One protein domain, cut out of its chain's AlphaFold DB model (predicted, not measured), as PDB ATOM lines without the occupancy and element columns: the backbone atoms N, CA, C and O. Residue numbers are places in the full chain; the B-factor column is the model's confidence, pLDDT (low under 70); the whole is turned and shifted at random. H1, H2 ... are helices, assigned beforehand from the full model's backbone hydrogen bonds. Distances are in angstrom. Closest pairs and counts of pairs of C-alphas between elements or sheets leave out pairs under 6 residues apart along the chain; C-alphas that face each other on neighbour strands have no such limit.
ATOM      1  N   LYS A   9      14.815 -39.288   5.777       50.78
ATOM      2  CA  LYS A   9      14.187 -38.206   6.565       50.78
ATOM      3  C   LYS A   9      14.306 -36.830   5.898       50.78
ATOM      4  O   LYS A   9      13.411 -36.006   6.038       50.78
ATOM      5  N   GLU A  10      15.379 -36.612   5.140       53.69
ATOM      6  CA  GLU A  10      15.646 -35.358   4.422       53.69
ATOM      7  C   GLU A  10      14.912 -35.290   3.071       53.69
ATOM      8  O   GLU A  10      14.518 -34.217   2.623       53.69
ATOM      9  N   LEU A  11      14.670 -36.441   2.436       57.69
ATOM     10  CA  LEU A  11      13.895 -36.529   1.199       57.69
ATOM     11  C   LEU A  11      12.399 -36.263   1.445       57.69
ATOM     12  O   LEU A  11      11.773 -35.543   0.678       57.69
ATOM     13  N   SER A  12      11.845 -36.771   2.550       64.25
ATOM     14  CA  SER A  12      10.438 -36.566   2.927       64.25
ATOM     15  C   SER A  12      10.111 -35.093   3.216       64.25
ATOM     16  O   SER A  12       9.097 -34.578   2.749       64.25
ATOM     17  N   SER A  13      11.012 -34.378   3.900       67.00
ATOM     18  CA  SER A  13      10.834 -32.951   4.199       67.00
ATOM     19  C   SER A  13      11.083 -32.032   3.000       67.00
ATOM     20  O   SER A  13      10.493 -30.956   2.930       67.00
ATOM     21  N   LYS A  14      11.934 -32.436   2.045       69.12
ATOM     22  CA  LYS A  14      12.118 -31.722   0.769       69.12
ATOM     23  C   LYS A  14      10.941 -31.935  -0.183       69.12
ATOM     24  O   LYS A  14      10.562 -31.001  -0.873       69.12
ATOM     25  N   ILE A  15      10.350 -33.131  -0.202       75.12
ATOM     26  CA  ILE A  15       9.159 -33.423  -1.015       75.12
ATOM     27  C   ILE A  15       7.955 -32.626  -0.503       75.12
ATOM     28  O   ILE A  15       7.294 -31.970  -1.300       75.12
ATOM     29  N   SER A  16       7.704 -32.609   0.810       69.44
ATOM     30  CA  SER A  16       6.590 -31.834   1.375       69.44
ATOM     31  C   SER A  16       6.749 -30.324   1.175       69.44
ATOM     32  O   SER A  16       5.759 -29.648   0.913       69.44
ATOM     33  N   LYS A  17       7.990 -29.813   1.244       72.88
ATOM     34  CA  LYS A  17       8.333 -28.416   0.929       72.88
ATOM     35  C   LYS A  17       8.302 -28.054  -0.556       72.88
ATOM     36  O   LYS A  17       8.380 -26.881  -0.880       72.88
ATOM     37  N   LYS A  18       8.283 -29.030  -1.454       78.06
ATOM     38  CA  LYS A  18       8.147 -28.758  -2.883       78.06
ATOM     39  C   LYS A  18       6.680 -28.799  -3.297       78.06
ATOM     40  O   LYS A  18       6.224 -27.931  -4.023       78.06
ATOM     41  N   LEU A  19       5.935 -29.770  -2.763       73.75
ATOM     42  CA  LEU A  19       4.498 -29.905  -2.994       73.75
ATOM     43  C   LEU A  19       3.724 -28.658  -2.554       73.75
ATOM     44  O   LEU A  19       2.892 -28.177  -3.309       73.75
ATOM     45  N   ASN A  20       4.027 -28.095  -1.381       75.25
ATOM     46  CA  ASN A  20       3.366 -26.871  -0.922       75.25
ATOM     47  C   ASN A  20       3.748 -25.631  -1.760       75.25
ATOM     48  O   ASN A  20       2.901 -24.773  -1.969       75.25
ATOM     49  N   GLU A  21       4.988 -25.513  -2.245       80.31
ATOM     50  CA  GLU A  21       5.415 -24.417  -3.129       80.31
ATOM     51  C   GLU A  21       4.715 -24.497  -4.493       80.31
ATOM     52  O   GLU A  21       4.199 -23.487  -4.979       80.31
ATOM     53  N   ASP A  22       4.634 -25.698  -5.072       83.19
ATOM     54  CA  ASP A  22       3.931 -25.949  -6.331       83.19
ATOM     55  C   ASP A  22       2.415 -25.683  -6.181       83.19
ATOM     56  O   ASP A  22       1.813 -25.033  -7.040       83.19
ATOM     57  N   GLU A  23       1.801 -26.100  -5.066       78.88
ATOM     58  CA  GLU A  23       0.391 -25.814  -4.746       78.88
ATOM     59  C   GLU A  23       0.121 -24.314  -4.559       78.88
ATOM     60  O   GLU A  23      -0.861 -23.790  -5.091       78.88
ATOM     61  N   ILE A  24       0.997 -23.593  -3.845       82.62
ATOM     62  CA  ILE A  24       0.890 -22.134  -3.684       82.62
ATOM     63  C   ILE A  24       1.001 -21.442  -5.050       82.62
ATOM     64  O   ILE A  24       0.226 -20.528  -5.341       82.62
ATOM     65  N   SER A  25       1.929 -21.892  -5.901       91.06
ATOM     66  CA  SER A  25       2.117 -21.332  -7.242       91.06
ATOM     67  C   SER A  25       0.890 -21.544  -8.130       91.06
ATOM     68  O   SER A  25       0.456 -20.609  -8.809       91.06
ATOM     69  N   LEU A  26       0.294 -22.738  -8.095       92.19
ATOM     70  CA  LEU A  26      -0.917 -23.046  -8.854       92.19
ATOM     71  C   LEU A  26      -2.095 -22.173  -8.403       92.19
ATOM     72  O   LEU A  26      -2.736 -21.529  -9.236       92.19
ATOM     73  N   ARG A  27      -2.312 -22.066  -7.086       93.25
ATOM     74  CA  ARG A  27      -3.354 -21.212  -6.500       93.25
ATOM     75  C   ARG A  27      -3.249 -19.770  -6.993       93.25
ATOM     76  O   ARG A  27      -4.238 -19.155  -7.386       93.25
ATOM     77  N   GLU A  28      -2.043 -19.207  -6.986       93.69
ATOM     78  CA  GLU A  28      -1.827 -17.826  -7.421       93.69
ATOM     79  C   GLU A  28      -2.141 -17.631  -8.915       93.69
ATOM     80  O   GLU A  28      -2.716 -16.609  -9.310       93.69
ATOM     81  N   GLN A  29      -1.819 -18.617  -9.756       95.12
ATOM     82  CA  GLN A  29      -2.149 -18.592 -11.183       95.12
ATOM     83  C   GLN A  29      -3.663 -18.631 -11.425       95.12
ATOM     84  O   GLN A  29      -4.173 -17.832 -12.218       95.12
ATOM     85  N   GLU A  30      -4.381 -19.505 -10.721       96.00
ATOM     86  CA  GLU A  30      -5.841 -19.621 -10.804       96.00
ATOM     87  C   GLU A  30      -6.529 -18.326 -10.381       96.00
ATOM     88  O   GLU A  30      -7.324 -17.764 -11.141       96.00
ATOM     89  N   ILE A  31      -6.163 -17.783  -9.217       94.94
ATOM     90  CA  ILE A  31      -6.708 -16.514  -8.725       94.94
ATOM     91  C   ILE A  31      -6.427 -15.378  -9.715       94.94
ATOM     92  O   ILE A  31      -7.311 -14.565  -9.995       94.94
ATOM     93  N   ASN A  32      -5.227 -15.312 -10.297       94.69
ATOM     94  CA  ASN A  32      -4.909 -14.299 -11.305       94.69
ATOM     95  C   ASN A  32      -5.754 -14.446 -12.578       94.69
ATOM     96  O   ASN A  32      -6.143 -13.438 -13.175       94.69
ATOM     97  N   LEU A  33      -6.069 -15.672 -12.994       95.75
ATOM     98  CA  LEU A  33      -6.963 -15.918 -14.122       95.75
ATOM     99  C   LEU A  33      -8.395 -15.460 -13.816       95.75
ATOM    100  O   LEU A  33      -9.006 -14.774 -14.639       95.75
ATOM    101  N   LEU A  34      -8.899 -15.767 -12.619       95.44
ATOM    102  CA  LEU A  34     -10.213 -15.315 -12.160       95.44
ATOM    103  C   LEU A  34     -10.293 -13.783 -12.080       95.44
ATOM    104  O   LEU A  34     -11.271 -13.192 -12.528       95.44
ATOM    105  N   LYS A  35      -9.237 -13.113 -11.605       93.25
ATOM    106  CA  LYS A  35      -9.157 -11.640 -11.598       93.25
ATOM    107  C   LYS A  35      -9.186 -11.049 -13.007       93.25
ATOM    108  O   LYS A  35      -9.863 -10.050 -13.232       93.25
ATOM    109  N   LYS A  36      -8.493 -11.661 -13.973       93.75
ATOM    110  CA  LYS A  36      -8.563 -11.232 -15.382       93.75
ATOM    111  C   LYS A  36      -9.981 -11.375 -15.939       93.75
ATOM    112  O   LYS A  36     -10.440 -10.474 -16.630       93.75
ATOM    113  N   PHE A  37     -10.678 -12.459 -15.600       94.81
ATOM    114  CA  PHE A  37     -12.091 -12.638 -15.942       94.81
ATOM    115  C   PHE A  37     -12.993 -11.582 -15.273       94.81
ATOM    116  O   PHE A  37     -13.921 -11.074 -15.897       94.81
ATOM    117  N   ASP A  38     -12.705 -11.188 -14.030       92.81
ATOM    118  CA  ASP A  38     -13.439 -10.126 -13.328       92.81
ATOM    119  C   ASP A  38     -13.320  -8.752 -13.996       92.81
ATOM    120  O   ASP A  38     -14.279  -7.981 -13.960       92.81
ATOM    121  N   LEU A  39     -12.176  -8.465 -14.616       91.06
ATOM    122  CA  LEU A  39     -11.897  -7.201 -15.303       91.06
ATOM    123  C   LEU A  39     -12.393  -7.171 -16.757       91.06
ATOM    124  O   LEU A  39     -12.418  -6.104 -17.372       91.06
ATOM    125  N   ASP A  40     -12.787  -8.316 -17.317       91.94
ATOM    126  CA  ASP A  40     -13.285  -8.396 -18.686       91.94
ATOM    127  C   ASP A  40     -14.780  -8.042 -18.744       91.94
ATOM    128  O   ASP A  40     -15.666  -8.879 -18.545       91.94
ATOM    129  N   LEU A  41     -15.055  -6.767 -19.037       85.31
ATOM    130  CA  LEU A  41     -16.407  -6.203 -19.086       85.31
ATOM    131  C   LEU A  41     -17.309  -6.858 -20.139       85.31
ATOM    132  O   LEU A  41     -18.531  -6.713 -20.056       85.31
ATOM    133  N   LYS A  42     -16.750  -7.597 -21.108       91.25
ATOM    134  CA  LYS A  42     -17.564  -8.266 -22.130       91.25
ATOM    135  C   LYS A  42     -18.490  -9.316 -21.521       91.25
ATOM    136  O   LYS A  42     -19.560  -9.538 -22.059       91.25
ATOM    137  N   PHE A  43     -18.116  -9.916 -20.388       89.31
ATOM    138  CA  PHE A  43     -18.908 -10.944 -19.703       89.31
ATOM    139  C   PHE A  43     -19.944 -10.379 -18.723       89.31
ATOM    140  O   PHE A  43     -20.552 -11.135 -17.965       89.31
ATOM    141  N   GLY A  44     -20.152  -9.063 -18.739       82.94
ATOM    142  CA  GLY A  44     -21.107  -8.379 -17.881       82.94
ATOM    143  C   GLY A  44     -20.503  -7.869 -16.566       82.94
ATOM    144  O   GLY A  44     -19.330  -8.111 -16.258       82.94
ATOM    145  N   PRO A  45     -21.302  -7.129 -15.778       82.19
ATOM    146  CA  PRO A  45     -20.842  -6.480 -14.557       82.19
ATOM    147  C   PRO A  45     -20.397  -7.504 -13.506       82.19
ATOM    148  O   PRO A  45     -21.088  -8.485 -13.245       82.19
ATOM    149  N   CYS A  46     -19.257  -7.256 -12.859       79.50
ATOM    150  CA  CYS A  46     -18.706  -8.114 -11.804       79.50
ATOM    151  C   CYS A  46     -19.193  -7.747 -10.386       79.50
ATOM    152  O   CYS A  46     -18.665  -8.248  -9.395       79.50
ATOM    153  N   LEU A  47     -20.194  -6.871 -10.271       75.56
ATOM    154  CA  LEU A  47     -20.721  -6.378  -8.998       75.56
ATOM    155  C   LEU A  47     -21.843  -7.285  -8.485       75.56
ATOM    156  O   LEU A  47     -22.797  -7.559  -9.206       75.56
ATOM    157  N   ASN A  48     -21.735  -7.720  -7.229       76.38
ATOM    158  CA  ASN A  48     -22.770  -8.462  -6.489       76.38
ATOM    159  C   ASN A  48     -23.285  -9.747  -7.144       76.38
ATOM    160  O   ASN A  48     -24.366 -10.233  -6.821       76.38
ATOM    161  N   VAL A  49     -22.470 -10.342  -8.010       86.00
ATOM    162  CA  VAL A  49     -22.722 -11.642  -8.629       86.00
ATOM    163  C   VAL A  49     -21.546 -12.574  -8.363       86.00
ATOM    164  O   VAL A  49     -20.381 -12.152  -8.383       86.00
ATOM    165  N   LYS A  50     -21.836 -13.855  -8.104       89.81
ATOM    166  CA  LYS A  50     -20.789 -14.880  -8.004       89.81
ATOM    167  C   LYS A  50     -20.156 -15.085  -9.379       89.81
ATOM    168  O   LYS A  50     -20.831 -14.960 -10.406       89.81
ATOM    169  N   ARG A  51     -18.871 -15.451  -9.415       94.00
ATOM    170  CA  ARG A  51     -18.163 -15.685 -10.687       94.00
ATOM    171  C   ARG A  51     -18.845 -16.751 -11.547       94.00
ATOM    172  O   ARG A  51     -18.961 -16.556 -12.753       94.00
ATOM    173  N   ILE A  52     -19.359 -17.821 -10.931       95.00
ATOM    174  CA  ILE A  52     -20.034 -18.915 -11.650       95.00
ATOM    175  C   ILE A  52     -21.343 -18.463 -12.308       95.00
ATOM    176  O   ILE A  52     -21.622 -18.833 -13.445       95.00
ATOM    177  N   ASP A  53     -22.114 -17.600 -11.646       92.56
ATOM    178  CA  ASP A  53     -23.367 -17.074 -12.194       92.56
ATOM    179  C   ASP A  53     -23.096 -16.169 -13.398       92.56
ATOM    180  O   ASP A  53     -23.777 -16.268 -14.421       92.56
ATOM    181  N   ARG A  54     -22.046 -15.343 -13.318       93.75
ATOM    182  CA  ARG A  54     -21.607 -14.500 -14.437       93.75
ATOM    183  C   ARG A  54     -21.066 -15.321 -15.606       93.75
ATOM    184  O   ARG A  54     -21.391 -15.027 -16.753       93.75
ATOM    185  N   TRP A  55     -20.302 -16.376 -15.326       95.81
ATOM    186  CA  TRP A  55     -19.855 -17.315 -16.354       95.81
ATOM    187  C   TRP A  55     -21.053 -17.963 -17.065       95.81
ATOM    188  O   TRP A  55     -21.129 -17.941 -18.293       95.81
ATOM    189  N   ASN A  56     -22.039 -18.451 -16.305       95.06
ATOM    190  CA  ASN A  56     -23.260 -19.049 -16.849       95.06
ATOM    191  C   ASN A  56     -24.059 -18.055 -17.700       95.06
ATOM    192  O   ASN A  56     -24.554 -18.418 -18.767       95.06
ATOM    193  N   TRP A  57     -24.182 -16.803 -17.252       93.94
ATOM    194  CA  TRP A  57     -24.828 -15.748 -18.028       93.94
ATOM    195  C   TRP A  57     -24.103 -15.512 -19.356       93.94
ATOM    196  O   TRP A  57     -24.745 -15.553 -20.406       93.94
ATOM    197  N   ALA A  58     -22.779 -15.356 -19.323       95.31
ATOM    198  CA  ALA A  58     -21.973 -15.127 -20.517       95.31
ATOM    199  C   ALA A  58     -22.037 -16.299 -21.506       95.31
ATOM    200  O   ALA A  58     -22.139 -16.083 -22.712       95.31
ATOM    201  N   SER A  59     -22.030 -17.537 -21.002       95.75
ATOM    202  CA  SER A  59     -22.189 -18.747 -21.812       95.75
ATOM    203  C   SER A  59     -23.564 -18.797 -22.488       95.75
ATOM    204  O   SER A  59     -23.643 -19.025 -23.692       95.75
ATOM    205  N   ARG A  60     -24.641 -18.481 -21.753       95.81
ATOM    206  CA  ARG A  60     -26.011 -18.398 -22.303       95.81
ATOM    207  C   ARG A  60     -26.183 -17.305 -23.361       95.81
ATOM    208  O   ARG A  60     -27.090 -17.414 -24.173       95.81
ATOM    209  N   HIS A  61     -25.352 -16.267 -23.325       94.38
ATOM    210  CA  HIS A  61     -25.357 -15.164 -24.291       94.38
ATOM    211  C   HIS A  61     -24.316 -15.356 -25.406       94.38
ATOM    212  O   HIS A  61     -24.013 -14.405 -26.119       94.38
ATOM    213  N   GLU A  62     -23.748 -16.562 -25.540       95.00
ATOM    214  CA  GLU A  62     -22.810 -16.923 -26.614       95.00
ATOM    215  C   GLU A  62     -21.538 -16.050 -26.646       95.00
ATOM    216  O   GLU A  62     -20.858 -15.925 -27.663       95.00
ATOM    217  N   LEU A  63     -21.163 -15.474 -25.499       94.62
ATOM    218  CA  LEU A  63     -19.984 -14.609 -25.360       94.62
ATOM    219  C   LEU A  63     -18.673 -15.399 -25.229       94.62
ATOM    220  O   LEU A  63     -17.605 -14.804 -25.097       94.62
ATOM    221  N   ASN A  64     -18.758 -16.733 -25.250       95.06
ATOM    222  CA  ASN A  64     -17.639 -17.673 -25.156       95.06
ATOM    223  C   ASN A  64     -16.698 -17.385 -23.968       95.06
ATOM    224  O   ASN A  64     -15.509 -17.107 -24.169       95.06
ATOM    225  N   PRO A  65     -17.199 -17.419 -22.715       96.06
ATOM    226  CA  PRO A  65     -16.331 -17.306 -21.551       96.06
ATOM    227  C   PRO A  65     -15.335 -18.478 -21.482       96.06
ATOM    228  O   PRO A  65     -15.655 -19.578 -21.934       96.06
ATOM    229  N   PRO A  66     -14.122 -18.292 -20.924       96.75
ATOM    230  CA  PRO A  66     -13.111 -19.347 -20.914       96.75
ATOM    231  C   PRO A  66     -13.552 -20.547 -20.064       96.75
ATOM    232  O   PRO A  66     -13.893 -20.376 -18.895       96.75
ATOM    233  N   GLU A  67     -13.489 -21.766 -20.605       97.00
ATOM    234  CA  GLU A  67     -13.914 -22.985 -19.884       97.00
ATOM    235  C   GLU A  67     -13.050 -23.264 -18.645       97.00
ATOM    236  O   GLU A  67     -13.533 -23.738 -17.622       97.00
ATOM    237  N   ILE A  68     -11.768 -22.892 -18.701       96.31
ATOM    238  CA  ILE A  68     -10.846 -23.015 -17.567       96.31
ATOM    239  C   ILE A  68     -11.336 -22.244 -16.332       96.31
ATOM    240  O   ILE A  68     -11.152 -22.709 -15.215       96.31
ATOM    241  N   VAL A  69     -12.019 -21.108 -16.523       95.94
ATOM    242  CA  VAL A  69     -12.603 -20.338 -15.415       95.94
ATOM    243  C   VAL A  69     -13.693 -21.155 -14.733       95.94
ATOM    244  O   VAL A  69     -13.698 -21.254 -13.514       95.94
ATOM    245  N   LYS A  70     -14.588 -21.781 -15.502       96.94
ATOM    246  CA  LYS A  70     -15.634 -22.641 -14.945       96.94
ATOM    247  C   LYS A  70     -15.043 -23.824 -14.194       96.94
ATOM    248  O   LYS A  70     -15.450 -24.067 -13.067       96.94
ATOM    249  N   LYS A  71     -14.055 -24.500 -14.786       97.19
ATOM    250  CA  LYS A  71     -13.387 -25.644 -14.158       97.19
ATOM    251  C   LYS A  71     -12.812 -25.275 -12.785       97.19
ATOM    252  O   LYS A  71     -13.126 -25.937 -11.805       97.19
ATOM    253  N   ILE A  72     -12.067 -24.170 -12.711       96.62
ATOM    254  CA  ILE A  72     -11.514 -23.648 -11.452       96.62
ATOM    255  C   ILE A  72     -12.632 -23.368 -10.428       96.62
ATOM    256  O   ILE A  72     -12.509 -23.684  -9.249       96.62
ATOM    257  N   LEU A  73     -13.751 -22.778 -10.860       95.62
ATOM    258  CA  LEU A  73     -14.874 -22.471  -9.967       95.62
ATOM    259  C   LEU A  73     -15.602 -23.727  -9.462       95.62
ATOM    260  O   LEU A  73     -16.088 -23.733  -8.333       95.62
ATOM    261  N   GLU A  74     -15.683 -24.775 -10.282       95.06
ATOM    262  CA  GLU A  74     -16.275 -26.068  -9.918       95.06
ATOM    263  C   GLU A  74     -15.368 -26.890  -8.991       95.06
ATOM    264  O   GLU A  74     -15.877 -27.633  -8.152       95.06
ATOM    265  N   GLU A  75     -14.046 -26.736  -9.098       95.44
ATOM    266  CA  GLU A  75     -13.066 -27.350  -8.191       95.44
ATOM    267  C   GLU A  75     -13.081 -26.693  -6.795       95.44
ATOM    268  O   GLU A  75     -12.834 -27.363  -5.790       95.44
ATOM    269  N   HIS A  76     -13.465 -25.411  -6.709       93.94
ATOM    270  CA  HIS A  76     -13.461 -24.619  -5.472       93.94
ATOM    271  C   HIS A  76     -14.826 -23.968  -5.129       93.94
ATOM    272  O   HIS A  76     -14.895 -22.761  -4.886       93.94
ATOM    273  N   PRO A  77     -15.935 -24.730  -5.025       88.00
ATOM    274  CA  PRO A  77     -17.286 -24.162  -4.915       88.00
ATOM    275  C   PRO A  77     -17.562 -23.455  -3.578       88.00
ATOM    276  O   PRO A  77     -18.441 -22.596  -3.497       88.00
ATOM    277  N   ASN A  78     -16.822 -23.822  -2.528       89.25
ATOM    278  CA  ASN A  78     -16.980 -23.294  -1.171       89.25
ATOM    279  C   ASN A  78     -15.877 -22.296  -0.781       89.25
ATOM    280  O   ASN A  78     -15.927 -21.751   0.321       89.25
ATOM    281  N   ASP A  79     -14.882 -22.066  -1.646       92.81
ATOM    282  CA  ASP A  79     -13.832 -21.085  -1.370       92.81
ATOM    283  C   ASP A  79     -14.339 -19.688  -1.752       92.81
ATOM    284  O   ASP A  79     -14.653 -19.387  -2.905       92.81
ATOM    285  N   VAL A  80     -14.436 -18.830  -0.740       89.75
ATOM    286  CA  VAL A  80     -14.925 -17.456  -0.861       89.75
ATOM    287  C   VAL A  80     -14.072 -16.647  -1.841       89.75
ATOM    288  O   VAL A  80     -14.624 -15.882  -2.631       89.75
ATOM    289  N   GLU A  81     -12.753 -16.844  -1.844       90.38
ATOM    290  CA  GLU A  81     -11.829 -16.108  -2.713       90.38
ATOM    291  C   GLU A  81     -11.995 -16.498  -4.188       90.38
ATOM    292  O   GLU A  81     -11.835 -15.657  -5.080       90.38
ATOM    293  N   TYR A  82     -12.372 -17.750  -4.452       94.06
ATOM    294  CA  TYR A  82     -12.665 -18.252  -5.795       94.06
ATOM    295  C   TYR A  82     -14.075 -17.864  -6.250       94.06
ATOM    296  O   TYR A  82     -14.264 -17.446  -7.394       94.06
ATOM    297  N   ALA A  83     -15.068 -17.946  -5.368       90.75
ATOM    298  CA  ALA A  83     -16.465 -17.714  -5.723       90.75
ATOM    299  C   ALA A  83     -16.819 -16.226  -5.904       90.75
ATOM    300  O   ALA A  83     -17.675 -15.891  -6.738       90.75
ATOM    301  N   GLN A  84     -16.203 -15.333  -5.123       89.06
ATOM    302  CA  GLN A  84     -16.533 -13.907  -5.115       89.06
ATOM    303  C   GLN A  84     -15.766 -13.122  -6.178       89.06
ATOM    304  O   GLN A  84     -14.580 -13.334  -6.403       89.06
ATOM    305  N   SER A  85     -16.452 -12.171  -6.811       85.56
ATOM    306  CA  SER A  85     -15.834 -11.223  -7.741       85.56
ATOM    307  C   SER A  85     -14.939 -10.218  -6.998       85.56
ATOM    308  O   SER A  85     -15.185  -9.905  -5.833       85.56
ATOM    309  N   LEU A  86     -13.933  -9.663  -7.686       84.94
ATOM    310  CA  LEU A  86     -12.906  -8.757  -7.136       84.94
ATOM    311  C   LEU A  86     -13.447  -7.633  -6.228       84.94
ATOM    312  O   LEU A  86     -12.797  -7.243  -5.258       84.94
ATOM    313  N   TRP A  87     -14.626  -7.100  -6.548       78.19
ATOM    314  CA  TRP A  87     -15.212  -5.946  -5.862       78.19
ATOM    315  C   TRP A  87     -16.237  -6.297  -4.786       78.19
ATOM    316  O   TRP A  87     -16.827  -5.394  -4.199       78.19
ATOM    317  N   PHE A  88     -16.430  -7.581  -4.478       79.88
ATOM    318  CA  PHE A  88     -17.413  -8.012  -3.483       79.88
ATOM    319  C   PHE A  88     -17.203  -7.335  -2.115       79.88
ATOM    320  O   PHE A  88     -18.158  -6.871  -1.501       79.88
ATOM    321  N   GLN A  89     -15.947  -7.182  -1.679       74.12
ATOM    322  CA  GLN A  89     -15.600  -6.524  -0.410       74.12
ATOM    323  C   GLN A  89     -15.950  -5.026  -0.350       74.12
ATOM    324  O   GLN A  89     -16.048  -4.469   0.739       74.12
ATOM    325  N   TYR A  90     -16.139  -4.372  -1.499       76.50
ATOM    326  CA  TYR A  90     -16.495  -2.953  -1.586       76.50
ATOM    327  C   TYR A  90     -17.992  -2.742  -1.831       76.50
ATOM    328  O   TYR A  90     -18.440  -1.601  -1.894       76.50
ATOM    329  N   SER A  91     -18.783  -3.818  -1.932       70.44
ATOM    330  CA  SER A  91     -20.227  -3.722  -2.165       70.44
ATOM    331  C   SER A  91     -20.973  -2.964  -1.068       70.44
ATOM    332  O   SER A  91     -22.083  -2.513  -1.317       70.44
TER     333      SER A  91
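This is residues 9 to 91 of the 94 residues of the protein "Hypothetical protein" of Brachionus calyciflorus (UniProt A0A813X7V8). One long straight helix, H1, packs its later part, residues 30 to 37, on H3 in a small compact head, while its first part, residues 9 to 26, sticks out from the head as a free arm. The head is built round the helical hairpin of H2 and H3 and also holds the short H4; the short H5 ends the printed part, apart from the other helices. The printed part has 83 residues, with five named helices in the order H1, H2, H3, H4, H5 and no named strand, and its class is all helix. The whole is loose, with a radius of gyration of the C-alphas of 15.8 A, and elongated, spanning 55 by 28 by 19 A, the arm making the length.

H1, residues 9 to 39, is the longest helix, 46.0 A from C-alpha 9 at (14.187, -38.206, 6.565) to C-alpha 39 at (-11.897, -7.201, -15.303). H2 is residues 51 to 60, 14.3 A long, and H3 is residues 67 to 75, 12.5 A long. H4, residues 80 to 83, is 5.1 A long. H5, residues 88 to 91, is 5.3 A long and ends with C-alpha 91 at (-20.227, -3.722, -2.165).

H1 touches H3 with residues 30 to 37 alone, the closest C-alphas being those of Leu 34 and Val 69, 6.4 A apart. Their lines stand at a steep tilt of 56 degrees, opposite ways. H1 and H2 are close but not clearly touching, with the closest C-alphas, of Asp 38 and Arg 51, 7.8 A apart. H2 and H3 form a helical hairpin: they touch at a steep tilt of 40 degrees, opposite ways, and their closest C-alphas, of Ile 52 and Leu 73, are 6.5 A apart. H4 only just touches H1, with 3 pairs of C-alphas within 8 A; the closest are those of Ile 31 and Tyr 82, 6.9 A apart. H4 also only just touches H2, with 3 such pairs, the closest C-alphas being those of Arg 51 and Ala 83, 5.6 A apart. H3 and H4 touch only at the corner, and only just, with 3 pairs; the closest C-alphas, of Leu 73 and Tyr 82, are 6.3 A apart. H5 is apart from H1, H2, H3 and H4. In H2 and H3 every O i to N i+4 pair is within hydrogen-bond range, in H1 25 of 27 are, and H4 and H5 are too short for such a pair.

The C-alphas of Lys 9 and His 61, the two farthest apart, are 55.2 A from each other. Without residues 9 to 26, which stand free, the body of 65 residues spans 27 by 25 by 18 A. The printed part has no cut. The link from H1 to H2 is long, with 11 residues, that from H2 to H3 is short, and those from H3 to H4 and from H4 to H5 are tight. The mean pLDDT of the printed part is 87.0, and the model's confidence is low, under 70, at residues 9 to 14 and residue 16.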